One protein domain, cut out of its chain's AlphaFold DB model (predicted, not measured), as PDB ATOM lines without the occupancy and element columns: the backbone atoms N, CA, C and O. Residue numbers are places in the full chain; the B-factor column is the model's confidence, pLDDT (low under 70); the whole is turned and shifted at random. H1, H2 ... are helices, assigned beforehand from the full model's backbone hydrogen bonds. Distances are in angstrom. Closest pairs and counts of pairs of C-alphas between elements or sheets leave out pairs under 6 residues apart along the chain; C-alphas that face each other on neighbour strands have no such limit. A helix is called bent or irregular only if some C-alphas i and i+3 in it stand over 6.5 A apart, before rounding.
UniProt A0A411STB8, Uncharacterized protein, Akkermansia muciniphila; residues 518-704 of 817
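This is residues 518 to 704 of the 817 residues of an uncharacterized protein of Akkermansia muciniphila (UniProt A0A411STB8). Two four-helix bundles, H1, H3, H4 and H5 in one and H6, H7, H8 and H9 in the other, make the two halves of a flat domain, joined by a V in which the long H5 comes out of the first bundle and H6 folds back into the second. H2 is a short turn at the far end of the first bundle, and H10 crosses H6 at a slant near the end of the second bundle where H6 begins. The printed part has 187 residues with ten named helices, H1 to H10 in order, and no named strand; the class is all helix. The whole is compact, with a radius of gyration of the C-alphas of 18.3 A, and spans 52 by 42 by 23 A.

H1, residues 518 to 532, is followed by H2, residues 534 to 537, which touches no helix. H3, residues 542 to 557, touches H1, closest at the C-alphas of Gln 520 and Ala 555, 5.2 A apart, opposite ways at a shallow tilt of 32 degrees, only just short of steep. H4, residues 562 to 575, forms a helical hairpin with H3, and the closest C-alphas, of Leu 544 and Ala 575, are 4.9 A apart. H5, residues 581 to 608, forms the next hairpin with H4, opposite ways at 4 degrees, and touches it with residues 587 to 599 alone, closest at the C-alphas of Ser 565 and Ile 595, 5.8 A apart. H5 touches H1 with residues 590 to 598 alone, closest at the C-alphas of Val 519 and Gly 597, 6.0 A apart. H1, H3, H4 and H5 are an up and down bundle, each running against the one before it. H6, residues 611 to 631, is close to but not clearly touching H5, opposite ways at a steep tilt of 42 degrees. H6 and H7, residues 641 to 655, form a hairpin at a shallow tilt of 34 degrees, only just short of steep, closest at the C-alphas of Ala 619 and Ala 653, 5.8 A apart. H8, residues 660 to 670, forms a hairpin with H7, and H9, residues 678 to 692, forms one with H8, at shallow tilts of 31 and 23 degrees. H9 also touches H6, opposite ways at 4 degrees, with the C-alphas of Leu 626 and Leu 686 closest at 7.4 A. H6, H7, H8 and H9 are a second up and down bundle. H10, residues 694 to 703, touches H6 at a steep tilt of 55 degrees, closest at the C-alphas of Glu 618 and Leu 695, 5.5 A apart. Between the bundles, H3 and H6 are close but not clearly touching, at 7.4 A for the C-alphas of Ala 557 and Gly 624. In H1, H3, H4, H5, H7, H8, H9 and H10 every O i to N i+4 pair is within hydrogen-bond range; in H6 14 of 17 are, and H2 is too short for such a pair.

H1 begins at C-alpha 518, (17.268, -60.378, 13.578), and is 21.3 A long. H3 measures 22.5 A and H4 19.8 A. H5, the longest helix, runs 40.4 A from C-alpha 581, (-2.649, -44.933, 21.992), to C-alpha 608. H6 is 32.5 A long and only just irregular: C-alphas 628 and 631 are 6.9 A apart. H7 measures 21.1 A, H8 15.2 A and H9 21.0 A. H10 ends at C-alpha 703, (47.826, -41.432, 16.947).

The two C-alphas farthest apart, of Gln 534 and Arg 704, are 56.1 A apart. The printed part has no cut and no long link; H6 to H7 and H8 to H9 are short links and the others are tight. The mean pLDDT of the printed part is 81.8, and residues 611, 656 and 702 to 704 are under 70.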
ATOM      1  N   LYS A 518      18.611 -60.171  13.003       88.00
ATOM      2  CA  LYS A 518      17.268 -60.378  13.578       88.00
ATOM      3  C   LYS A 518      16.565 -59.070  13.955       88.00
ATOM      4  O   LYS A 518      15.353 -58.983  13.802       88.00
ATOM      5  N   VAL A 519      17.288 -58.075  14.475       88.88
ATOM      6  CA  VAL A 519      16.720 -56.747  14.792       88.88
ATOM      7  C   VAL A 519      16.337 -56.008  13.507       88.88
ATOM      8  O   VAL A 519      15.247 -55.450  13.429       88.88
ATOM      9  N   GLN A 520      17.198 -56.058  12.488       87.81
ATOM     10  CA  GLN A 520      16.939 -55.471  11.172       87.81
ATOM     11  C   GLN A 520      15.701 -56.083  10.503       87.81
ATOM     12  O   GLN A 520      14.841 -55.349  10.016       87.81
ATOM     13  N   ASP A 521      15.597 -57.413  10.509       88.81
ATOM     14  CA  ASP A 521      14.479 -58.139   9.906       88.81
ATOM     15  C   ASP A 521      13.157 -57.792  10.613       88.81
ATOM     16  O   ASP A 521      12.181 -57.448   9.946       88.81
ATOM     17  N   ARG A 522      13.146 -57.758  11.960       90.88
ATOM     18  CA  ARG A 522      11.971 -57.318  12.737       90.88
ATOM     19  C   ARG A 522      11.586 -55.871  12.443       90.88
ATOM     20  O   ARG A 522      10.402 -55.575  12.312       90.88
ATOM     21  N   TRP A 523      12.560 -54.964  12.345       90.94
ATOM     22  CA  TRP A 523      12.282 -53.568  12.012       90.94
ATOM     23  C   TRP A 523      11.602 -53.450  10.646       90.94
ATOM     24  O   TRP A 523      10.562 -52.804  10.553       90.94
ATOM     25  N   ARG A 524      12.151 -54.101   9.610       88.38
ATOM     26  CA  ARG A 524      11.593 -54.075   8.248       88.38
ATOM     27  C   ARG A 524      10.181 -54.641   8.199       88.38
ATOM     28  O   ARG A 524       9.284 -53.978   7.692       88.38
ATOM     29  N   GLU A 525       9.971 -55.812   8.797       90.50
ATOM     30  CA  GLU A 525       8.658 -56.454   8.839       90.50
ATOM     31  C   GLU A 525       7.601 -55.535   9.472       90.50
ATOM     32  O   GLU A 525       6.532 -55.311   8.900       90.50
ATOM     33  N   HIS A 526       7.910 -54.945  10.627       89.25
ATOM     34  CA  HIS A 526       6.967 -54.068  11.313       89.25
ATOM     35  C   HIS A 526       6.829 -52.691  10.651       89.25
ATOM     36  O   HIS A 526       5.749 -52.106  10.709       89.25
ATOM     37  N   TYR A 527       7.874 -52.175  10.002       89.69
ATOM     38  CA  TYR A 527       7.824 -50.935   9.227       89.69
ATOM     39  C   TYR A 527       6.891 -51.074   8.020       89.69
ATOM     40  O   TYR A 527       6.025 -50.218   7.815       89.69
ATOM     41  N   ASP A 528       7.001 -52.170   7.271       87.69
ATOM     42  CA  ASP A 528       6.147 -52.437   6.112       87.69
ATOM     43  C   ASP A 528       4.688 -52.641   6.544       87.69
ATOM     44  O   ASP A 528       3.777 -52.026   5.985       87.69
ATOM     45  N   GLN A 529       4.454 -53.421   7.607       86.94
ATOM     46  CA  GLN A 529       3.117 -53.609   8.188       86.94
ATOM     47  C   GLN A 529       2.498 -52.286   8.660       86.94
ATOM     48  O   GLN A 529       1.310 -52.034   8.437       86.94
ATOM     49  N   LEU A 530       3.291 -51.432   9.314       87.88
ATOM     50  CA  LEU A 530       2.840 -50.144   9.828       87.88
ATOM     51  C   LEU A 530       2.493 -49.176   8.692       87.88
ATOM     52  O   LEU A 530       1.428 -48.569   8.717       87.88
ATOM     53  N   THR A 531       3.375 -49.039   7.701       83.38
ATOM     54  CA  THR A 531       3.222 -48.068   6.606       83.38
ATOM     55  C   THR A 531       2.182 -48.489   5.563       83.38
ATOM     56  O   THR A 531       1.572 -47.630   4.917       83.38
ATOM     57  N   ALA A 532       1.910 -49.791   5.433       85.12
ATOM     58  CA  ALA A 532       0.818 -50.307   4.613       85.12
ATOM     59  C   ALA A 532      -0.573 -50.048   5.228       85.12
ATOM     60  O   ALA A 532      -1.547 -49.895   4.481       85.12
ATOM     61  N   GLY A 533      -0.665 -49.974   6.562       85.38
ATOM     62  CA  GLY A 533      -1.916 -49.834   7.310       85.38
ATOM     63  C   GLY A 533      -2.635 -48.496   7.100       85.38
ATOM     64  O   GLY A 533      -2.018 -47.431   7.050       85.38
ATOM     65  N   GLN A 534      -3.969 -48.541   7.028       78.25
ATOM     66  CA  GLN A 534      -4.796 -47.346   6.823       78.25
ATOM     67  C   GLN A 534      -4.715 -46.371   8.012       78.25
ATOM     68  O   GLN A 534      -4.595 -45.165   7.813       78.25
ATOM     69  N   ASP A 535      -4.625 -46.897   9.238       76.62
ATOM     70  CA  ASP A 535      -4.462 -46.103  10.465       76.62
ATOM     71  C   ASP A 535      -3.200 -45.226  10.473       76.62
ATOM     72  O   ASP A 535      -3.184 -44.175  11.117       76.62
ATOM     73  N   TYR A 536      -2.136 -45.659   9.788       82.88
ATOM     74  CA  TYR A 536      -0.920 -44.868   9.611       82.88
ATOM     75  C   TYR A 536      -1.132 -43.766   8.570       82.88
ATOM     76  O   TYR A 536      -0.788 -42.615   8.827       82.88
ATOM     77  N   LYS A 537      -1.729 -44.099   7.418       82.88
ATOM     78  CA  LYS A 537      -1.961 -43.158   6.309       82.88
ATOM     79  C   LYS A 537      -2.885 -42.006   6.702       82.88
ATOM     80  O   LYS A 537      -2.600 -40.863   6.363       82.88
ATOM     81  N   ASP A 538      -3.931 -42.289   7.473       81.06
ATOM     82  CA  ASP A 538      -4.921 -41.286   7.884       81.06
ATOM     83  C   ASP A 538      -4.401 -40.342   8.984       81.06
ATOM     84  O   ASP A 538      -5.001 -39.303   9.265       81.06
ATOM     85  N   ARG A 539      -3.299 -40.708   9.653       79.88
ATOM     86  CA  ARG A 539      -2.780 -40.023  10.851       79.88
ATOM     87  C   ARG A 539      -1.282 -39.721  10.760       79.88
ATOM     88  O   ARG A 539      -0.645 -39.423  11.775       79.88
ATOM     89  N   GLU A 540      -0.711 -39.802   9.558       81.50
ATOM     90  CA  GLU A 540       0.700 -39.522   9.311       81.50
ATOM     91  C   GLU A 540       0.999 -38.060   9.664       81.50
ATOM     92  O   GLU A 540       0.389 -37.127   9.145       81.50
ATOM     93  N   THR A 541       1.984 -37.846  10.535       84.19
ATOM     94  CA  THR A 541       2.512 -36.509  10.811       84.19
ATOM     95  C   THR A 541       3.909 -36.362  10.209       84.19
ATOM     96  O   THR A 541       4.660 -37.341  10.141       84.19
ATOM     97  N   PRO A 542       4.342 -35.136   9.849       83.00
ATOM     98  CA  PRO A 542       5.705 -34.904   9.376       83.00
ATOM     99  C   PRO A 542       6.785 -35.384  10.358       83.00
ATOM    100  O   PRO A 542       7.873 -35.764   9.934       83.00
ATOM    101  N   ARG A 543       6.495 -35.385  11.669       84.69
ATOM    102  CA  ARG A 543       7.409 -35.871  12.715       84.69
ATOM    103  C   ARG A 543       7.488 -37.398  12.740       84.69
ATOM    104  O   ARG A 543       8.590 -37.935  12.776       84.69
ATOM    105  N   LEU A 544       6.348 -38.084  12.639       87.62
ATOM    106  CA  LEU A 544       6.292 -39.547  12.565       87.62
ATOM    107  C   LEU A 544       6.992 -40.076  11.305       87.62
ATOM    108  O   LEU A 544       7.813 -40.985  11.398       87.62
ATOM    109  N   LYS A 545       6.760 -39.439  10.152       86.19
ATOM    110  CA  LYS A 545       7.438 -39.780   8.893       86.19
ATOM    111  C   LYS A 545       8.959 -39.645   8.998       86.19
ATOM    112  O   LYS A 545       9.692 -40.499   8.507       86.19
ATOM    113  N   ARG A 546       9.448 -38.584   9.656       84.25
ATOM    114  CA  ARG A 546      10.889 -38.391   9.897       84.25
ATOM    115  C   ARG A 546      11.465 -39.460  10.822       84.25
ATOM    116  O   ARG A 546      12.528 -39.974  10.506       84.25
ATOM    117  N   LEU A 547      10.782 -39.806  11.916       89.50
ATOM    118  CA  LEU A 547      11.224 -40.861  12.836       89.50
ATOM    119  C   LEU A 547      11.353 -42.214  12.135       89.50
ATOM    120  O   LEU A 547      12.378 -42.873  12.269       89.50
ATOM    121  N   LEU A 548      10.325 -42.621  11.390       89.38
ATOM    122  CA  LEU A 548      10.324 -43.914  10.710       89.38
ATOM    123  C   LEU A 548      11.369 -43.967   9.593       89.38
ATOM    124  O   LEU A 548      12.050 -44.976   9.450       89.38
ATOM    125  N   LYS A 549      11.560 -42.865   8.857       85.56
ATOM    126  CA  LYS A 549      12.623 -42.757   7.852       85.56
ATOM    127  C   LYS A 549      14.014 -42.844   8.483       85.56
ATOM    128  O   LYS A 549      14.866 -43.557   7.969       85.56
ATOM    129  N   GLU A 550      14.239 -42.151   9.595       83.44
ATOM    130  CA  GLU A 550      15.508 -42.208  10.328       83.44
ATOM    131  C   GLU A 550      15.772 -43.618  10.879       83.44
ATOM    132  O   GLU A 550      16.869 -44.150  10.729       83.44
ATOM    133  N   GLY A 551      14.752 -44.266  11.444       85.69
ATOM    134  CA  GLY A 551      14.861 -45.643  11.911       85.69
ATOM    135  C   GLY A 551      15.131 -46.646  10.785       85.69
ATOM    136  O   GLY A 551      15.970 -47.528  10.942       85.69
ATOM    137  N   GLN A 552      14.511 -46.455   9.618       83.94
ATOM    138  CA  GLN A 552      14.785 -47.248   8.419       83.94
ATOM    139  C   GLN A 552      16.227 -47.064   7.933       83.94
ATOM    140  O   GLN A 552      16.893 -48.049   7.629       83.94
ATOM    141  N   HIS A 553      16.748 -45.831   7.940       80.50
ATOM    142  CA  HIS A 553      18.153 -45.571   7.621       80.50
ATOM    143  C   HIS A 553      19.111 -46.311   8.567       80.50
ATOM    144  O   HIS A 553      20.105 -46.867   8.105       80.50
ATOM    145  N   MET A 554      18.813 -46.365   9.869       81.44
ATOM    146  CA  MET A 554      19.635 -47.089  10.851       81.44
ATOM    147  C   MET A 554      19.542 -48.613  10.685       81.44
ATOM    148  O   MET A 554      20.557 -49.307  10.759       81.44
ATOM    149  N   ALA A 555      18.347 -49.137  10.403       82.44
ATOM    150  CA  ALA A 555      18.149 -50.551  10.103       82.44
ATOM    151  C   ALA A 555      18.877 -50.968   8.814       82.44
ATOM    152  O   ALA A 555      19.523 -52.014   8.784       82.44
ATOM    153  N   ASP A 556      18.830 -50.149   7.762       78.62
ATOM    154  CA  ASP A 556      19.528 -50.411   6.498       78.62
ATOM    155  C   ASP A 556      21.049 -50.272   6.624       78.62
ATOM    156  O   ASP A 556      21.784 -51.047   6.012       78.62
ATOM    157  N   ALA A 557      21.527 -49.360   7.474       73.56
ATOM    158  CA  ALA A 557      22.942 -49.248   7.817       73.56
ATOM    159  C   ALA A 557      23.454 -50.435   8.658       73.56
ATOM    160  O   ALA A 557      24.662 -50.663   8.726       73.56
ATOM    161  N   GLY A 558      22.565 -51.188   9.320       73.06
ATOM    162  CA  GLY A 558      22.937 -52.339  10.148       73.06
ATOM    163  C   GLY A 558      23.754 -51.977  11.398       73.06
ATOM    164  O   GLY A 558      24.370 -52.854  12.011       73.06
ATOM    165  N   TYR A 559      23.772 -50.698  11.779       71.94
ATOM    166  CA  TYR A 559      24.522 -50.159  12.908       71.94
ATOM    167  C   TYR A 559      23.849 -48.903  13.469       71.94
ATOM    168  O   TYR A 559      23.273 -48.110  12.728       71.94
ATOM    169  N   MET A 560      23.981 -48.704  14.782       77.56
ATOM    170  CA  MET A 560      23.498 -47.528  15.498       77.56
ATOM    171  C   MET A 560      24.545 -47.120  16.542       77.56
ATOM    172  O   MET A 560      24.895 -47.926  17.407       77.56
ATOM    173  N   SER A 561      25.045 -45.885  16.462       72.00
ATOM    174  CA  SER A 561      25.944 -45.326  17.480       72.00
ATOM    175  C   SER A 561      25.190 -44.910  18.751       72.00
ATOM    176  O   SER A 561      23.962 -44.799  18.762       72.00
ATOM    177  N   GLU A 562      25.915 -44.613  19.836       72.44
ATOM    178  CA  GLU A 562      25.314 -44.047  21.056       72.44
ATOM    179  C   GLU A 562      24.582 -42.721  20.764       72.44
ATOM    180  O   GLU A 562      23.481 -42.495  21.270       72.44
ATOM    181  N   GLN A 563      25.135 -41.877  19.885       74.25
ATOM    182  CA  GLN A 563      24.506 -40.618  19.470       74.25
ATOM    183  C   GLN A 563      23.250 -40.856  18.623       74.25
ATOM    184  O   GLN A 563      22.229 -40.208  18.854       74.25
ATOM    185  N   ASP A 564      23.299 -41.823  17.706       79.44
ATOM    186  CA  ASP A 564      22.148 -42.241  16.897       79.44
ATOM    187  C   ASP A 564      21.015 -42.760  17.791       79.44
ATOM    188  O   ASP A 564      19.861 -42.373  17.622       79.44
ATOM    189  N   SER A 565      21.353 -43.561  18.806       81.50
ATOM    190  CA  SER A 565      20.386 -44.096  19.767       81.50
ATOM    191  C   SER A 565      19.698 -42.994  20.581       81.50
ATOM    192  O   SER A 565      18.477 -43.012  20.752       81.50
ATOM    193  N   ALA A 566      20.463 -41.992  21.030       82.69
ATOM    194  CA  ALA A 566      19.948 -40.858  21.787       82.69
ATOM    195  C   ALA A 566      19.076 -39.950  20.911       82.69
ATOM    196  O   ALA A 566      17.989 -39.543  21.325       82.69
ATOM    197  N   ARG A 567      19.512 -39.682  19.675       83.94
ATOM    198  CA  ARG A 567      18.753 -38.903  18.692       83.94
ATOM    199  C   ARG A 567      17.440 -39.592  18.335       83.94
ATOM    200  O   ARG A 567      16.394 -38.945  18.321       83.94
ATOM    201  N   LEU A 568      17.470 -40.898  18.092       88.00
ATOM    202  CA  LEU A 568      16.277 -41.665  17.761       88.00
ATOM    203  C   LEU A 568      15.294 -41.726  18.942       88.00
ATOM    204  O   LEU A 568      14.089 -41.596  18.735       88.00
ATOM    205  N   ALA A 569      15.789 -41.833  20.181       87.44
ATOM    206  CA  ALA A 569      14.961 -41.750  21.385       87.44
ATOM    207  C   ALA A 569      14.277 -40.377  21.537       87.44
ATOM    208  O   ALA A 569      13.094 -40.312  21.871       87.44
ATOM    209  N   GLN A 570      14.985 -39.284  21.236       87.44
ATOM    210  CA  GLN A 570      14.406 -37.935  21.244       87.44
ATOM    211  C   GLN A 570      13.345 -37.767  20.149       87.44
ATOM    212  O   GLN A 570      12.230 -37.326  20.426       87.44
ATOM    213  N   MET A 571      13.651 -38.189  18.916       89.75
ATOM    214  CA  MET A 571      12.699 -38.153  17.800       89.75
ATOM    215  C   MET A 571      11.457 -39.002  18.086       89.75
ATOM    216  O   MET A 571      10.349 -38.603  17.725       89.75
ATOM    217  N   ARG A 572      11.623 -40.145  18.764       92.50
ATOM    218  CA  ARG A 572      10.523 -40.973  19.266       92.50
ATOM    219  C   ARG A 572       9.639 -40.157  20.195       92.50
ATOM    220  O   ARG A 572       8.455 -40.004  19.919       92.50
ATOM    221  N   ASP A 573      10.196 -39.582  21.253       89.62
ATOM    222  CA  ASP A 573       9.407 -38.863  22.259       89.62
ATOM    223  C   ASP A 573       8.683 -37.631  21.691       89.62
ATOM    224  O   ASP A 573       7.601 -37.272  22.158       89.62
ATOM    225  N   GLU A 574       9.227 -37.009  20.644       87.88
ATOM    226  CA  GLU A 574       8.579 -35.913  19.921       87.88
ATOM    227  C   GLU A 574       7.501 -36.369  18.933       87.88
ATOM    228  O   GLU A 574       6.454 -35.723  18.836       87.88
ATOM    229  N   ALA A 575       7.742 -37.455  18.196       86.81
ATOM    230  CA  ALA A 575       6.807 -37.989  17.209       86.81
ATOM    231  C   ALA A 575       5.611 -38.698  17.855       86.81
ATOM    232  O   ALA A 575       4.535 -38.727  17.266       86.81
ATOM    233  N   LEU A 576       5.780 -39.236  19.068       87.38
ATOM    234  CA  LEU A 576       4.709 -39.886  19.822       87.38
ATOM    235  C   LEU A 576       3.664 -38.894  20.374       87.38
ATOM    236  O   LEU A 576       2.562 -39.313  20.735       87.38
ATOM    237  N   LYS A 577       3.975 -37.592  20.444       86.31
ATOM    238  CA  LYS A 577       3.049 -36.562  20.947       86.31
ATOM    239  C   LYS A 577       1.881 -36.363  19.978       86.31
ATOM    240  O   LYS A 577       2.080 -35.958  18.837       86.31
ATOM    241  N   GLY A 578       0.661 -36.590  20.465       77.44
ATOM    242  CA  GLY A 578      -0.571 -36.406  19.689       77.44
ATOM    243  C   GLY A 578      -0.981 -37.612  18.838       77.44
ATOM    244  O   GLY A 578      -1.975 -37.518  18.122       77.44
ATOM    245  N   LEU A 579      -0.268 -38.744  18.925       84.44
ATOM    246  CA  LEU A 579      -0.685 -39.994  18.283       84.44
ATOM    247  C   LEU A 579      -1.733 -40.747  19.129       84.44
ATOM    248  O   LEU A 579      -1.682 -40.703  20.360       84.44
ATOM    249  N   PRO A 580      -2.654 -41.496  18.496       84.38
ATOM    250  CA  PRO A 580      -3.546 -42.423  19.191       84.38
ATOM    251  C   PRO A 580      -2.770 -43.509  19.945       84.38
ATOM    252  O   PRO A 580      -1.739 -43.980  19.461       84.38
ATOM    253  N   ARG A 581      -3.308 -43.969  21.083       83.38
ATOM    254  CA  ARG A 581      -2.649 -44.933  21.992       83.38
ATOM    255  C   ARG A 581      -2.102 -46.182  21.292       83.38
ATOM    256  O   ARG A 581      -0.993 -46.609  21.596       83.38
ATOM    257  N   GLU A 582      -2.850 -46.753  20.352       82.50
ATOM    258  CA  GLU A 582      -2.459 -47.986  19.652       82.50
ATOM    259  C   GLU A 582      -1.287 -47.770  18.684       82.50
ATOM    260  O   GLU A 582      -0.328 -48.544  18.679       82.50
ATOM    261  N   LEU A 583      -1.325 -46.682  17.909       83.69
ATOM    262  CA  LEU A 583      -0.249 -46.306  16.990       83.69
ATOM    263  C   LEU A 583       1.005 -45.879  17.766       83.69
ATOM    264  O   LEU A 583       2.122 -46.258  17.417       83.69
ATOM    265  N   GLN A 584       0.810 -45.161  18.875       87.12
ATOM    266  CA  GLN A 584       1.869 -44.757  19.792       87.12
ATOM    267  C   GLN A 584       2.604 -45.973  20.381       87.12
ATOM    268  O   GLN A 584       3.834 -45.991  20.405       87.12
ATOM    269  N   ALA A 585       1.874 -46.999  20.831       88.38
ATOM    270  CA  ALA A 585       2.464 -48.206  21.408       88.38
ATOM    271  C   ALA A 585       3.292 -49.004  20.387       88.38
ATOM    272  O   ALA A 585       4.411 -49.409  20.705       88.38
ATOM    273  N   LYS A 586       2.784 -49.175  19.157       88.12
ATOM    274  CA  LYS A 586       3.488 -49.884  18.072       88.12
ATOM    275  C   LYS A 586       4.790 -49.181  17.677       88.12
ATOM    276  O   LYS A 586       5.849 -49.800  17.700       88.12
ATOM    277  N   VAL A 587       4.729 -47.874  17.403       89.00
ATOM    278  CA  VAL A 587       5.905 -47.068  17.021       89.00
ATOM    279  C   VAL A 587       6.936 -47.032  18.149       89.00
ATOM    280  O   VAL A 587       8.131 -47.193  17.903       89.00
ATOM    281  N   LYS A 588       6.488 -46.870  19.401       92.50
ATOM    282  CA  LYS A 588       7.375 -46.895  20.569       92.50
ATOM    283  C   LYS A 588       8.096 -48.236  20.696       92.50
ATOM    284  O   LYS A 588       9.306 -48.243  20.880       92.50
ATOM    285  N   TRP A 589       7.371 -49.350  20.588       92.56
ATOM    286  CA  TRP A 589       7.957 -50.683  20.707       92.56
ATOM    287  C   TRP A 589       8.999 -50.951  19.616       92.56
ATOM    288  O   TRP A 589      10.092 -51.401  19.943       92.56
ATOM    289  N   MET A 590       8.706 -50.606  18.357       93.25
ATOM    290  CA  MET A 590       9.646 -50.795  17.244       93.25
ATOM    291  C   MET A 590      10.954 -50.026  17.465       93.25
ATOM    292  O   MET A 590      12.043 -50.576  17.304       93.25
ATOM    293  N   VAL A 591      10.854 -48.754  17.864       91.00
ATOM    294  CA  VAL A 591      12.031 -47.913  18.117       91.00
ATOM    295  C   VAL A 591      12.801 -48.391  19.350       91.00
ATOM    296  O   VAL A 591      14.029 -48.439  19.321       91.00
ATOM    297  N   ASP A 592      12.109 -48.810  20.412       91.62
ATOM    298  CA  ASP A 592      12.745 -49.342  21.620       91.62
ATOM    299  C   ASP A 592      13.442 -50.693  21.373       91.62
ATOM    300  O   ASP A 592      14.515 -50.926  21.939       91.62
ATOM    301  N   ASP A 593      12.870 -51.579  20.546       90.75
ATOM    302  CA  ASP A 593      13.494 -52.851  20.145       90.75
ATOM    303  C   ASP A 593      14.771 -52.600  19.340       90.75
ATOM    304  O   ASP A 593      15.816 -53.182  19.637       90.75
ATOM    305  N   MET A 594      14.723 -51.659  18.395       89.44
ATOM    306  CA  MET A 594      15.887 -51.272  17.606       89.44
ATOM    307  C   MET A 594      16.992 -50.667  18.479       89.44
ATOM    308  O   MET A 594      18.146 -51.101  18.404       89.44
ATOM    309  N   ILE A 595      16.641 -49.733  19.372       88.06
ATOM    310  CA  ILE A 595      17.604 -49.107  20.283       88.06
ATOM    311  C   ILE A 595      18.272 -50.162  21.169       88.06
ATOM    312  O   ILE A 595      19.501 -50.209  21.264       88.06
ATOM    313  N   LYS A 596      17.490 -51.045  21.800       88.31
ATOM    314  CA  LYS A 596      18.019 -52.087  22.695       88.31
ATOM    315  C   LYS A 596      18.838 -53.134  21.942       88.31
ATOM    316  O   LYS A 596      19.892 -53.540  22.432       88.31
ATOM    317  N   GLY A 597      18.364 -53.566  20.777       84.88
ATOM    318  CA  GLY A 597      18.988 -54.598  19.958       84.88
ATOM    319  C   GLY A 597      20.373 -54.195  19.460       84.88
ATOM    320  O   GLY A 597      21.350 -54.907  19.705       84.88
ATOM    321  N   TYR A 598      20.487 -53.018  18.839       82.94
ATOM    322  CA  TYR A 598      21.780 -52.534  18.351       82.94
ATOM    323  C   TYR A 598      22.723 -52.112  19.484       82.94
ATOM    324  O   TYR A 598      23.914 -52.407  19.391       82.94
ATOM    325  N   SER A 599      22.222 -51.528  20.582       79.56
ATOM    326  CA  SER A 599      23.074 -51.148  21.726       79.56
ATOM    327  C   SER A 599      23.703 -52.364  22.411       79.56
ATOM    328  O   SER A 599      24.894 -52.354  22.723       79.56
ATOM    329  N   ARG A 600      22.941 -53.455  22.596       79.38
ATOM    330  CA  ARG A 600      23.478 -54.718  23.135       79.38
ATOM    331  C   ARG A 600      24.554 -55.296  22.222       79.38
ATOM    332  O   ARG A 600      25.646 -55.603  22.698       79.38
ATOM    333  N   ALA A 601      24.294 -55.360  20.917       78.06
ATOM    334  CA  ALA A 601      25.266 -55.873  19.959       78.06
ATOM    335  C   ALA A 601      26.532 -55.000  19.862       78.06
ATOM    336  O   ALA A 601      27.636 -55.524  19.761       78.06
ATOM    337  N   ALA A 602      26.397 -53.671  19.918       72.50
ATOM    338  CA  ALA A 602      27.528 -52.742  19.938       72.50
ATOM    339  C   ALA A 602      28.384 -52.894  21.207       72.50
ATOM    340  O   ALA A 602      29.611 -52.916  21.121       72.50
ATOM    341  N   SER A 603      27.755 -53.074  22.375       74.25
ATOM    342  CA  SER A 603      28.477 -53.323  23.628       74.25
ATOM    343  C   SER A 603      29.239 -54.657  23.622       74.25
ATOM    344  O   SER A 603      30.385 -54.707  24.067       74.25
ATOM    345  N   GLY A 604      28.650 -55.715  23.053       75.31
ATOM    346  CA  GLY A 604      29.300 -57.020  22.908       75.31
ATOM    347  C   GLY A 604      30.515 -56.967  21.979       75.31
ATOM    348  O   GLY A 604      31.589 -57.443  22.334       75.31
ATOM    349  N   GLU A 605      30.393 -56.303  20.830       74.62
ATOM    350  CA  GLU A 605      31.512 -56.131  19.896       74.62
ATOM    351  C   GLU A 605      32.642 -55.283  20.472       74.62
ATOM    352  O   GLU A 605      33.814 -55.591  20.263       74.62
ATOM    353  N   ARG A 606      32.313 -54.236  21.239       71.81
ATOM    354  CA  ARG A 606      33.314 -53.394  21.900       71.81
ATOM    355  C   ARG A 606      34.197 -54.193  22.863       71.81
ATOM    356  O   ARG A 606      35.373 -53.849  23.003       71.81
ATOM    357  N   ASN A 607      33.635 -55.225  23.492       75.00
ATOM    358  CA  ASN A 607      34.324 -56.096  24.442       75.00
ATOM    359  C   ASN A 607      35.096 -57.238  23.764       75.00
ATOM    360  O   ASN A 607      36.107 -57.676  24.305       75.00
ATOM    361  N   LEU A 608      34.638 -57.712  22.600       75.31
ATOM    362  CA  LEU A 608      35.230 -58.861  21.907       75.31
ATOM    363  C   LEU A 608      36.306 -58.478  20.883       75.31
ATOM    364  O   LEU A 608      37.249 -59.238  20.696       75.31
ATOM    365  N   LEU A 609      36.191 -57.326  20.217       76.31
ATOM    366  CA  LEU A 609      37.100 -56.932  19.138       76.31
ATOM    367  C   LEU A 609      38.418 -56.346  19.657       76.31
ATOM    368  O   LEU A 609      38.452 -55.527  20.584       76.31
ATOM    369  N   THR A 610      39.513 -56.681  18.976       72.12
ATOM    370  CA  THR A 610      40.813 -56.048  19.216       72.12
ATOM    371  C   THR A 610      40.790 -54.561  18.818       72.12
ATOM    372  O   THR A 610      39.940 -54.122  18.041       72.12
ATOM    373  N   PRO A 611      41.720 -53.724  19.317       69.00
ATOM    374  CA  PRO A 611      41.787 -52.308  18.938       69.00
ATOM    375  C   PRO A 611      41.863 -52.051  17.421       69.00
ATOM    376  O   PRO A 611      41.269 -51.088  16.945       69.00
ATOM    377  N   LEU A 612      42.552 -52.918  16.673       71.81
ATOM    378  CA  LEU A 612      42.675 -52.825  15.213       71.81
ATOM    379  C   LEU A 612      41.371 -53.203  14.508       71.81
ATOM    380  O   LEU A 612      40.896 -52.444  13.669       71.81
ATOM    381  N   GLU A 613      40.742 -54.309  14.904       73.50
ATOM    382  CA  GLU A 613      39.460 -54.725  14.326       73.50
ATOM    383  C   GLU A 613      38.347 -53.712  14.631       73.50
ATOM    384  O   GLU A 613      37.519 -53.424  13.769       73.50
ATOM    385  N   ARG A 614      38.355 -53.099  15.826       74.88
ATOM    386  CA  ARG A 614      37.437 -51.995  16.163       74.88
ATOM    387  C   ARG A 614      37.643 -50.788  15.256       74.88
ATOM    388  O   ARG A 614      36.663 -50.202  14.807       74.88
ATOM    389  N   LYS A 615      38.897 -50.431  14.971       78.56
ATOM    390  CA  LYS A 615      39.235 -49.340  14.051       78.56
ATOM    391  C   LYS A 615      38.692 -49.620  12.649       78.56
ATOM    392  O   LYS A 615      38.035 -48.756  12.079       78.56
ATOM    393  N   ASP A 616      38.940 -50.810  12.109       76.56
ATOM    394  CA  ASP A 616      38.520 -51.165  10.748       76.56
ATOM    395  C   ASP A 616      36.987 -51.254  10.628       76.56
ATOM    396  O   ASP A 616      36.404 -50.781   9.648       76.56
ATOM    397  N   LEU A 617      36.315 -51.771  11.661       76.69
ATOM    398  CA  LEU A 617      34.857 -51.830  11.736       76.69
ATOM    399  C   LEU A 617      34.212 -50.437  11.800       76.69
ATOM    400  O   LEU A 617      33.295 -50.143  11.032       76.69
ATOM    401  N   GLU A 618      34.689 -49.568  12.691       77.25
ATOM    402  CA  GLU A 618      34.178 -48.198  12.823       77.25
ATOM    403  C   GLU A 618      34.518 -47.339  11.593       77.25
ATOM    404  O   GLU A 618      33.697 -46.526  11.165       77.25
ATOM    405  N   ALA A 619      35.665 -47.567  10.944       79.56
ATOM    406  CA  ALA A 619      36.011 -46.922   9.676       79.56
ATOM    407  C   ALA A 619      35.055 -47.334   8.545       79.56
ATOM    408  O   ALA A 619      34.612 -46.485   7.772       79.56
ATOM    409  N   SER A 620      34.683 -48.618   8.476       76.75
ATOM    410  CA  SER A 620      33.696 -49.119   7.512       76.75
ATOM    411  C   SER A 620      32.308 -48.498   7.731       76.75
ATOM    412  O   SER A 620      31.678 -48.022   6.783       76.75
ATOM    413  N   ARG A 621      31.862 -48.404   8.991       76.19
ATOM    414  CA  ARG A 621      30.594 -47.749   9.369       76.19
ATOM    415  C   ARG A 621      30.577 -46.270   9.008       76.19
ATOM    416  O   ARG A 621      29.617 -45.784   8.411       76.19
ATOM    417  N   PHE A 622      31.654 -45.561   9.336       80.56
ATOM    418  CA  PHE A 622      31.800 -44.147   9.014       80.56
ATOM    419  C   PHE A 622      31.826 -43.905   7.503       80.56
ATOM    420  O   PHE A 622      31.196 -42.967   7.017       80.56
ATOM    421  N   LYS A 623      32.479 -44.791   6.741       81.56
ATOM    422  CA  LYS A 623      32.469 -44.747   5.277       81.56
ATOM    423  C   LYS A 623      31.051 -44.873   4.710       81.56
ATOM    424  O   LYS A 623      30.698 -44.085   3.845       81.56
ATOM    425  N   GLY A 624      30.218 -45.777   5.229       74.62
ATOM    426  CA  GLY A 624      28.817 -45.889   4.799       74.62
ATOM    427  C   GLY A 624      28.018 -44.593   5.004       74.62
ATOM    428  O   GLY A 624      27.274 -44.168   4.120       74.62
ATOM    429  N   LYS A 625      28.228 -43.904   6.136       77.38
ATOM    430  CA  LYS A 625      27.634 -42.578   6.385       77.38
ATOM    431  C   LYS A 625      28.206 -41.500   5.459       77.38
ATOM    432  O   LYS A 625      27.463 -40.650   4.979       77.38
ATOM    433  N   LEU A 626      29.500 -41.549   5.155       82.12
ATOM    434  CA  LEU A 626      30.146 -40.638   4.207       82.12
ATOM    435  C   LEU A 626      29.635 -40.827   2.771       82.12
ATOM    436  O   LEU A 626      29.386 -39.841   2.077       82.12
ATOM    437  N   ASP A 627      29.423 -42.072   2.349       78.94
ATOM    438  CA  ASP A 627      28.866 -42.415   1.039       78.94
ATOM    439  C   ASP A 627      27.408 -41.933   0.907       78.94
ATOM    440  O   ASP A 627      26.976 -41.568  -0.186       78.94
ATOM    441  N   SER A 628      26.668 -41.814   2.019       71.94
ATOM    442  CA  SER A 628      25.312 -41.241   2.023       71.94
ATOM    443  C   SER A 628      25.252 -39.753   1.648       71.94
ATOM    444  O   SER A 628      24.186 -39.276   1.275       71.94
ATOM    445  N   LEU A 629      26.382 -39.029   1.680       78.00
ATOM    446  CA  LEU A 629      26.481 -37.635   1.216       78.00
ATOM    447  C   LEU A 629      26.674 -37.522  -0.307       78.00
ATOM    448  O   LEU A 629      26.808 -36.413  -0.837       78.00
ATOM    449  N   ALA A 630      26.727 -38.643  -1.035       75.50
ATOM    450  CA  ALA A 630      26.921 -38.651  -2.483       75.50
ATOM    451  C   ALA A 630      25.793 -37.939  -3.254       75.50
ATOM    452  O   ALA A 630      26.044 -37.442  -4.348       75.50
ATOM    453  N   ASP A 631      24.590 -37.840  -2.679       75.06
ATOM    454  CA  ASP A 631      23.435 -37.144  -3.260       75.06
ATOM    455  C   ASP A 631      23.624 -35.617  -3.302       75.06
ATOM    456  O   ASP A 631      23.284 -34.972  -4.293       75.06
ATOM    457  N   ILE A 632      24.210 -35.038  -2.252       75.81
ATOM    458  CA  ILE A 632      24.435 -33.591  -2.133       75.81
ATOM    459  C   ILE A 632      25.808 -33.154  -2.647       75.81
ATOM    460  O   ILE A 632      25.974 -31.993  -3.020       75.81
ATOM    461  N   THR A 633      26.786 -34.063  -2.711       71.81
ATOM    462  CA  THR A 633      28.172 -33.757  -3.115       71.81
ATOM    463  C   THR A 633      28.275 -33.003  -4.459       71.81
ATOM    464  O   THR A 633      29.038 -32.040  -4.516       71.81
ATOM    465  N   PRO A 634      27.509 -33.338  -5.523       76.31
ATOM    466  CA  PRO A 634      27.558 -32.617  -6.803       76.31
ATOM    467  C   PRO A 634      27.045 -31.171  -6.739       76.31
ATOM    468  O   PRO A 634      27.398 -30.358  -7.589       76.31
ATOM    469  N   SER A 635      26.208 -30.858  -5.745       73.25
ATOM    470  CA  SER A 635      25.598 -29.536  -5.551       73.25
ATOM    471  C   SER A 635      26.423 -28.602  -4.657       73.25
ATOM    472  O   SER A 635      26.107 -27.418  -4.546       73.25
ATOM    473  N   LEU A 636      27.493 -29.111  -4.034       80.44
ATOM    474  CA  LEU A 636      28.371 -28.312  -3.185       80.44
ATOM    475  C   LEU A 636      29.288 -27.412  -4.036       80.44
ATOM    476  O   LEU A 636      29.841 -27.867  -5.042       80.44
ATOM    477  N   PRO A 637      29.535 -26.152  -3.627       80.06
ATOM    478  CA  PRO A 637      30.525 -25.302  -4.282       80.06
ATOM    479  C   PRO A 637      31.905 -25.968  -4.247       80.06
ATOM    480  O   PRO A 637      32.380 -26.332  -3.169       80.06
ATOM    481  N   LYS A 638      32.562 -26.098  -5.408       72.31
ATOM    482  CA  LYS A 638      33.821 -26.855  -5.565       72.31
ATOM    483  C   LYS A 638      34.908 -26.440  -4.559       72.31
ATOM    484  O   LYS A 638      35.548 -27.314  -3.983       72.31
ATOM    485  N   ASP A 639      35.012 -25.143  -4.258       74.62
ATOM    486  CA  ASP A 639      35.976 -24.570  -3.299       74.62
ATOM    487  C   ASP A 639      35.376 -24.177  -1.936       74.62
ATOM    488  O   ASP A 639      36.058 -23.583  -1.086       74.62
ATOM    489  N   GLY A 640      34.102 -24.508  -1.717       81.81
ATOM    490  CA  GLY A 640      33.362 -24.210  -0.496       81.81
ATOM    491  C   GLY A 640      33.841 -25.022   0.709       81.81
ATOM    492  O   GLY A 640      34.451 -26.085   0.576       81.81
ATOM    493  N   ALA A 641      33.535 -24.527   1.911       84.62
ATOM    494  CA  ALA A 641      33.930 -25.174   3.163       84.62
ATOM    495  C   ALA A 641      33.413 -26.625   3.269       84.62
ATOM    496  O   ALA A 641      34.174 -27.510   3.646       84.62
ATOM    497  N   ALA A 642      32.173 -26.888   2.842       84.12
ATOM    498  CA  ALA A 642      31.572 -28.224   2.844       84.12
ATOM    499  C   ALA A 642      32.280 -29.218   1.899       84.12
ATOM    500  O   ALA A 642      32.537 -30.353   2.290       84.12
ATOM    501  N   SER A 643      32.675 -28.789   0.693       84.56
ATOM    502  CA  SER A 643      33.427 -29.624  -0.265       84.56
ATOM    503  C   SER A 643      34.805 -30.019   0.290       84.56
ATOM    504  O   SER A 643      35.192 -31.190   0.261       84.56
ATOM    505  N   LYS A 644      35.511 -29.059   0.906       87.50
ATOM    506  CA  LYS A 644      36.812 -29.286   1.565       87.50
ATOM    507  C   LYS A 644      36.708 -30.232   2.760       87.50
ATOM    508  O   LYS A 644      37.590 -31.064   2.953       87.50
ATOM    509  N   ILE A 645      35.630 -30.134   3.538       88.12
ATOM    510  CA  ILE A 645      35.354 -31.075   4.626       88.12
ATOM    511  C   ILE A 645      35.155 -32.491   4.080       88.12
ATOM    512  O   ILE A 645      35.821 -33.406   4.551       88.12
ATOM    513  N   VAL A 646      34.301 -32.684   3.069       86.25
ATOM    514  CA  VAL A 646      34.039 -34.017   2.490       86.25
ATOM    515  C   VAL A 646      35.324 -34.673   1.970       86.25
ATOM    516  O   VAL A 646      35.514 -35.872   2.172       86.25
ATOM    517  N   ALA A 647      36.228 -33.909   1.349       85.00
ATOM    518  CA  ALA A 647      37.529 -34.417   0.910       85.00
ATOM    519  C   ALA A 647      38.383 -34.925   2.088       85.00
ATOM    520  O   ALA A 647      38.856 -36.058   2.055       85.00
ATOM    521  N   MET A 648      38.495 -34.144   3.168       85.94
ATOM    522  CA  MET A 648      39.230 -34.574   4.364       85.94
ATOM    523  C   MET A 648      38.580 -35.778   5.053       85.94
ATOM    524  O   MET A 648      39.288 -36.668   5.507       85.94
ATOM    525  N   LEU A 649      37.246 -35.859   5.107       86.56
ATOM    526  CA  LEU A 649      36.550 -37.026   5.664       86.56
ATOM    527  C   LEU A 649      36.826 -38.299   4.845       86.56
ATOM    528  O   LEU A 649      36.989 -39.372   5.427       86.56
ATOM    529  N   LYS A 650      36.937 -38.187   3.510       84.94
ATOM    530  CA  LYS A 650      37.351 -39.298   2.632       84.94
ATOM    531  C   LYS A 650      38.785 -39.730   2.905       84.94
ATOM    532  O   LYS A 650      39.041 -40.930   2.968       84.94
ATOM    533  N   ASP A 651      39.695 -38.783   3.112       83.25
ATOM    534  CA  ASP A 651      41.085 -39.090   3.449       83.25
ATOM    535  C   ASP A 651      41.203 -39.742   4.831       83.25
ATOM    536  O   ASP A 651      41.893 -40.751   4.969       83.25
ATOM    537  N   VAL A 652      40.468 -39.262   5.837       82.31
ATOM    538  CA  VAL A 652      40.428 -39.899   7.165       82.31
ATOM    539  C   VAL A 652      39.856 -41.318   7.075       82.31
ATOM    540  O   VAL A 652      40.425 -42.238   7.659       82.31
ATOM    541  N   ALA A 653      38.785 -41.531   6.305       77.56
ATOM    542  CA  ALA A 653      38.203 -42.860   6.102       77.56
ATOM    543  C   ALA A 653      39.129 -43.810   5.315       77.56
ATOM    544  O   ALA A 653      39.111 -45.017   5.545       77.56
ATOM    545  N   LYS A 654      39.939 -43.280   4.389       77.62
ATOM    546  CA  LYS A 654      40.849 -44.059   3.535       77.62
ATOM    547  C   LYS A 654      42.173 -44.390   4.220       77.62
ATOM    548  O   LYS A 654      42.670 -45.503   4.073       77.62
ATOM    549  N   TYR A 655      42.756 -43.424   4.920       77.06
ATOM    550  CA  TYR A 655      44.092 -43.535   5.506       77.06
ATOM    551  C   TYR A 655      44.060 -43.818   7.010       77.06
ATOM    552  O   TYR A 655      45.074 -44.232   7.564       77.06
ATOM    553  N   GLY A 656      42.911 -43.645   7.675       69.88
ATOM    554  CA  GLY A 656      42.746 -43.962   9.094       69.88
ATOM    555  C   GLY A 656      43.634 -43.109  10.001       69.88
ATOM    556  O   GLY A 656      44.137 -43.610  11.000       69.88
ATOM    557  N   VAL A 657      43.871 -41.847   9.639       73.12
ATOM    558  CA  VAL A 657      44.675 -40.905  10.429       73.12
ATOM    559  C   VAL A 657      43.808 -39.706  10.783       73.12
ATOM    560  O   VAL A 657      43.324 -39.011   9.895       73.12
ATOM    561  N   LEU A 658      43.636 -39.457  12.081       81.00
ATOM    562  CA  LEU A 658      42.968 -38.269  12.605       81.00
ATOM    563  C   LEU A 658      43.870 -37.645  13.671       81.00
ATOM    564  O   LEU A 658      43.933 -38.129  14.798       81.00
ATOM    565  N   ASN A 659      44.604 -36.599  13.288       80.38
ATOM    566  CA  ASN A 659      45.473 -35.855  14.198       80.38
ATOM    567  C   ASN A 659      44.821 -34.528  14.625       80.38
ATOM    568  O   ASN A 659      43.869 -34.052  14.000       80.38
ATOM    569  N   ASP A 660      45.368 -33.906  15.670       80.38
ATOM    570  CA  ASP A 660      44.828 -32.665  16.241       80.38
ATOM    571  C   ASP A 660      44.774 -31.506  15.227       80.38
ATOM    572  O   ASP A 660      43.900 -30.642  15.315       80.38
ATOM    573  N   ALA A 661      45.674 -31.482  14.238       83.06
ATOM    574  CA  ALA A 661      45.673 -30.467  13.186       83.06
ATOM    575  C   ALA A 661      44.487 -30.651  12.224       83.06
ATOM    576  O   ALA A 661      43.783 -29.686  11.924       83.06
ATOM    577  N   THR A 662      44.220 -31.888  11.802       84.75
ATOM    578  CA  THR A 662      43.066 -32.247  10.970       84.75
ATOM    579  C   THR A 662      41.754 -31.984  11.708       84.75
ATOM    580  O   THR A 662      40.833 -31.429  11.113       84.75
ATOM    581  N   VAL A 663      41.670 -32.299  13.009       85.06
ATOM    582  CA  VAL A 663      40.486 -31.996  13.838       85.06
ATOM    583  C   VAL A 663      40.219 -30.489  13.880       85.06
ATOM    584  O   VAL A 663      39.121 -30.055  13.534       85.06
ATOM    585  N   ARG A 664      41.233 -29.670  14.191       85.75
ATOM    586  CA  ARG A 664      41.100 -28.200  14.211       85.75
ATOM    587  C   ARG A 664      40.704 -27.626  12.851       85.75
ATOM    588  O   ARG A 664      39.930 -26.673  12.781       85.75
ATOM    589  N   GLN A 665      41.219 -28.197  11.764       87.25
ATOM    590  CA  GLN A 665      40.880 -27.775  10.406       87.25
ATOM    591  C   GLN A 665      39.424 -28.111  10.045       87.25
ATOM    592  O   GLN A 665      38.733 -27.278   9.452       87.25
ATOM    593  N   LEU A 666      38.940 -29.295  10.432       89.00
ATOM    594  CA  LEU A 666      37.544 -29.703  10.260       89.00
ATOM    595  C   LEU A 666      36.587 -28.815  11.071       89.00
ATOM    596  O   LEU A 666      35.556 -28.388  10.544       89.00
ATOM    597  N   GLU A 667      36.935 -28.477  12.313       87.56
ATOM    598  CA  GLU A 667      36.154 -27.570  13.167       87.56
ATOM    599  C   GLU A 667      36.110 -26.142  12.601       87.56
ATOM    600  O   GLU A 667      35.033 -25.555  12.472       87.56
ATOM    601  N   ALA A 668      37.257 -25.603  12.172       88.94
ATOM    602  CA  ALA A 668      37.350 -24.264  11.591       88.94
ATOM    603  C   ALA A 668      36.558 -24.125  10.281       88.94
ATOM    604  O   ALA A 668      35.958 -23.081  10.025       88.94
ATOM    605  N   LEU A 669      36.540 -25.165   9.440       88.12
ATOM    606  CA  LEU A 669      35.726 -25.179   8.224       88.12
ATOM    607  C   LEU A 669      34.239 -25.369   8.534       88.12
ATOM    608  O   LEU A 669      33.411 -24.760   7.861       88.12
ATOM    609  N   SER A 670      33.898 -26.140   9.571       87.69
ATOM    610  CA  SER A 670      32.506 -26.327  10.001       87.69
ATOM    611  C   SER A 670      31.870 -25.019  10.478       87.69
ATOM    612  O   SER A 670      30.704 -24.770  10.192       87.69
ATOM    613  N   MET A 671      32.638 -24.141  11.133       87.69
ATOM    614  CA  MET A 671      32.168 -22.810  11.552       87.69
ATOM    615  C   MET A 671      31.894 -21.846  10.387       87.69
ATOM    616  O   MET A 671      31.199 -20.852  10.571       87.69
ATOM    617  N   ARG A 672      32.425 -22.116   9.186       85.69
ATOM    618  CA  ARG A 672      32.201 -21.292   7.982       85.69
ATOM    619  C   ARG A 672      30.931 -21.672   7.217       85.69
ATOM    620  O   ARG A 672      30.649 -21.069   6.185       85.69
ATOM    621  N   ILE A 673      30.205 -22.690   7.676       85.38
ATOM    622  CA  ILE A 673      28.964 -23.161   7.062       85.38
ATOM    623  C   ILE A 673      27.781 -22.514   7.786       85.38
ATOM    624  O   ILE A 673      27.645 -22.636   9.003       85.38
ATOM    625  N   ASN A 674      26.915 -21.840   7.028       81.69
ATOM    626  CA  ASN A 674      25.741 -21.159   7.571       81.69
ATOM    627  C   ASN A 674      24.725 -22.157   8.148       81.69
ATOM    628  O   ASN A 674      24.567 -23.269   7.641       81.69
ATOM    629  N   ALA A 675      23.998 -21.743   9.188       74.44
ATOM    630  CA  ALA A 675      22.956 -22.559   9.819       74.44
ATOM    631  C   ALA A 675      21.807 -22.912   8.852       74.44
ATOM    632  O   ALA A 675      21.234 -23.995   8.957       74.44
ATOM    633  N   ASP A 676      21.533 -22.036   7.881       76.50
ATOM    634  CA  ASP A 676      20.466 -22.209   6.888       76.50
ATOM    635  C   ASP A 676      20.880 -23.076   5.681       76.50
ATOM    636  O   ASP A 676      20.039 -23.452   4.862       76.50
ATOM    637  N   ASP A 677      22.166 -23.434   5.558       80.19
ATOM    638  CA  ASP A 677      22.660 -24.328   4.505       80.19
ATOM    639  C   ASP A 677      22.393 -25.793   4.877       80.19
ATOM    640  O   ASP A 677      23.220 -26.469   5.490       80.19
ATOM    641  N   ALA A 678      21.225 -26.306   4.490       75.94
ATOM    642  CA  ALA A 678      20.809 -27.673   4.802       75.94
ATOM    643  C   ALA A 678      21.782 -28.756   4.285       75.94
ATOM    644  O   ALA A 678      21.915 -29.804   4.921       75.94
ATOM    645  N   ALA A 679      22.467 -28.525   3.158       78.44
ATOM    646  CA  ALA A 679      23.451 -29.463   2.612       78.44
ATOM    647  C   ALA A 679      24.770 -29.387   3.396       78.44
ATOM    648  O   ALA A 679      25.319 -30.415   3.800       78.44
ATOM    649  N   GLY A 680      25.236 -28.174   3.698       82.56
ATOM    650  CA  GLY A 680      26.395 -27.942   4.553       82.56
ATOM    651  C   GLY A 680      26.208 -28.475   5.977       82.56
ATOM    652  O   GLY A 680      27.120 -29.094   6.522       82.56
ATOM    653  N   GLN A 681      25.020 -28.330   6.571       83.31
ATOM    654  CA  GLN A 681      24.733 -28.835   7.919       83.31
ATOM    655  C   GLN A 681      24.780 -30.367   8.006       83.31
ATOM    656  O   GLN A 681      25.221 -30.909   9.022       83.31
ATOM    657  N   ARG A 682      24.426 -31.090   6.931       80.25
ATOM    658  CA  ARG A 682      24.639 -32.549   6.860       80.25
ATOM    659  C   ARG A 682      26.126 -32.902   6.921       80.25
ATOM    660  O   ARG A 682      26.509 -33.797   7.669       80.25
ATOM    661  N   VAL A 683      26.977 -32.155   6.219       84.19
ATOM    662  CA  VAL A 683      28.438 -32.336   6.263       84.19
ATOM    663  C   VAL A 683      28.999 -32.025   7.661       84.19
ATOM    664  O   VAL A 683      29.796 -32.799   8.187       84.19
ATOM    665  N   VAL A 684      28.540 -30.945   8.306       85.81
ATOM    666  CA  VAL A 684      28.933 -30.578   9.683       85.81
ATOM    667  C   VAL A 684      28.530 -31.654  10.696       85.81
ATOM    668  O   VAL A 684      29.292 -31.945  11.619       85.81
ATOM    669  N   SER A 685      27.360 -32.277  10.528       82.25
ATOM    670  CA  SER A 685      26.923 -33.365  11.411       82.25
ATOM    671  C   SER A 685      27.875 -34.566  11.362       82.25
ATOM    672  O   SER A 685      28.270 -35.073  12.410       82.25
ATOM    673  N   LEU A 686      28.363 -34.924  10.170       82.94
ATOM    674  CA  LEU A 686      29.307 -36.027   9.992       82.94
ATOM    675  C   LEU A 686      30.701 -35.708  10.563       82.94
ATOM    676  O   LEU A 686      31.372 -36.593  11.088       82.94
ATOM    677  N   VAL A 687      31.126 -34.438  10.531       86.81
ATOM    678  CA  VAL A 687      32.346 -33.986  11.229       86.81
ATOM    679  C   VAL A 687      32.219 -34.172  12.735       86.81
ATOM    680  O   VAL A 687      33.150 -34.668  13.366       86.81
ATOM    681  N   ARG A 688      31.079 -33.795  13.324       84.75
ATOM    682  CA  ARG A 688      30.850 -33.979  14.764       84.75
ATOM    683  C   ARG A 688      30.860 -35.455  15.143       84.75
ATOM    684  O   ARG A 688      31.488 -35.803  16.137       84.75
ATOM    685  N   GLU A 689      30.245 -36.314  14.334       81.62
ATOM    686  CA  GLU A 689      30.291 -37.766  14.536       81.62
ATOM    687  C   GLU A 689      31.713 -38.330  14.429       81.62
ATOM    688  O   GLU A 689      32.095 -39.162  15.247       81.62
ATOM    689  N   LEU A 690      32.526 -37.859  13.476       85.44
ATOM    690  CA  LEU A 690      33.924 -38.279  13.375       85.44
ATOM    691  C   LEU A 690      34.726 -37.844  14.601       85.44
ATOM    692  O   LEU A 690      35.420 -38.663  15.185       85.44
ATOM    693  N   VAL A 691      34.653 -36.565  14.976       84.19
ATOM    694  CA  VAL A 691      35.498 -35.969  16.023       84.19
ATOM    695  C   VAL A 691      35.083 -36.435  17.422       84.19
ATOM    696  O   VAL A 691      35.938 -36.695  18.264       84.19
ATOM    697  N   GLN A 692      33.779 -36.553  17.685       80.31
ATOM    698  CA  GLN A 692      33.243 -36.859  19.019       80.31
ATOM    699  C   GLN A 692      32.837 -38.331  19.190       80.31
ATOM    700  O   GLN A 692      32.649 -38.782  20.327       80.31
ATOM    701  N   GLY A 693      32.701 -39.072  18.087       76.88
ATOM    702  CA  GLY A 693      32.319 -40.481  18.069       76.88
ATOM    703  C   GLY A 693      33.482 -41.454  18.270       76.88
ATOM    704  O   GLY A 693      34.644 -41.078  18.433       76.88
ATOM    705  N   GLU A 694      33.152 -42.746  18.275       75.94
ATOM    706  CA  GLU A 694      34.088 -43.831  18.604       75.94
ATOM    707  C   GLU A 694      35.257 -43.933  17.614       75.94
ATOM    708  O   GLU A 694      36.396 -44.111  18.049       75.94
ATOM    709  N   LEU A 695      35.027 -43.725  16.308       79.44
ATOM    710  CA  LEU A 695      36.108 -43.727  15.318       79.44
ATOM    711  C   LEU A 695      37.159 -42.653  15.627       79.44
ATOM    712  O   LEU A 695      38.347 -42.962  15.672       79.44
ATOM    713  N   GLY A 696      36.749 -41.411  15.908       81.38
ATOM    714  CA  GLY A 696      37.688 -40.341  16.253       81.38
ATOM    715  C   GLY A 696      38.456 -40.613  17.532       81.38
ATOM    716  O   GLY A 696      39.665 -40.385  17.574       81.38
ATOM    717  N   ARG A 697      37.801 -41.172  18.558       80.94
ATOM    718  CA  ARG A 697      38.466 -41.580  19.806       80.94
ATOM    719  C   ARG A 697      39.528 -42.649  19.556       80.94
ATOM    720  O   ARG A 697      40.638 -42.518  20.068       80.94
ATOM    721  N   ILE A 698      39.212 -43.669  18.756       76.38
ATOM    722  CA  ILE A 698      40.142 -44.753  18.402       76.38
ATOM    723  C   ILE A 698      41.320 -44.202  17.592       76.38
ATOM    724  O   ILE A 698      42.470 -44.448  17.948       76.38
ATOM    725  N   LEU A 699      41.052 -43.410  16.550       80.75
ATOM    726  CA  LEU A 699      42.088 -42.830  15.693       80.75
ATOM    727  C   LEU A 699      42.995 -41.861  16.461       80.75
ATOM    728  O   LEU A 699      44.214 -41.910  16.301       80.75
ATOM    729  N   THR A 700      42.434 -41.045  17.355       77.56
ATOM    730  CA  THR A 700      43.203 -40.127  18.211       77.56
ATOM    731  C   THR A 700      44.045 -40.898  19.231       77.56
ATOM    732  O   THR A 700      45.211 -40.572  19.445       77.56
ATOM    733  N   ALA A 701      43.498 -41.957  19.841       72.88
ATOM    734  CA  ALA A 701      44.225 -42.794  20.797       72.88
ATOM    735  C   ALA A 701      45.364 -43.591  20.143       72.88
ATOM    736  O   ALA A 701      46.425 -43.734  20.744       72.88
ATOM    737  N   MET A 702      45.167 -44.074  18.914       67.88
ATOM    738  CA  MET A 702      46.207 -44.745  18.126       67.88
ATOM    739  C   MET A 702      47.261 -43.774  17.574       67.88
ATOM    740  O   MET A 702      48.390 -44.192  17.336       67.88
ATOM    741  N   SER A 703      46.909 -42.494  17.393       65.06
ATOM    742  CA  SER A 703      47.826 -41.432  16.947       65.06
ATOM    743  C   SER A 703      48.667 -40.835  18.084       65.06
ATOM    744  O   SER A 703      49.625 -40.109  17.819       65.06
ATOM    745  N   ARG A 704      48.345 -41.132  19.353       57.03
ATOM    746  CA  ARG A 704      49.206 -40.798  20.497       57.03
ATOM    747  C   ARG A 704      50.367 -41.797  20.575       57.03
ATOM    748  O   ARG A 704      50.127 -42.994  20.417       57.03
TER     749      ARG A 704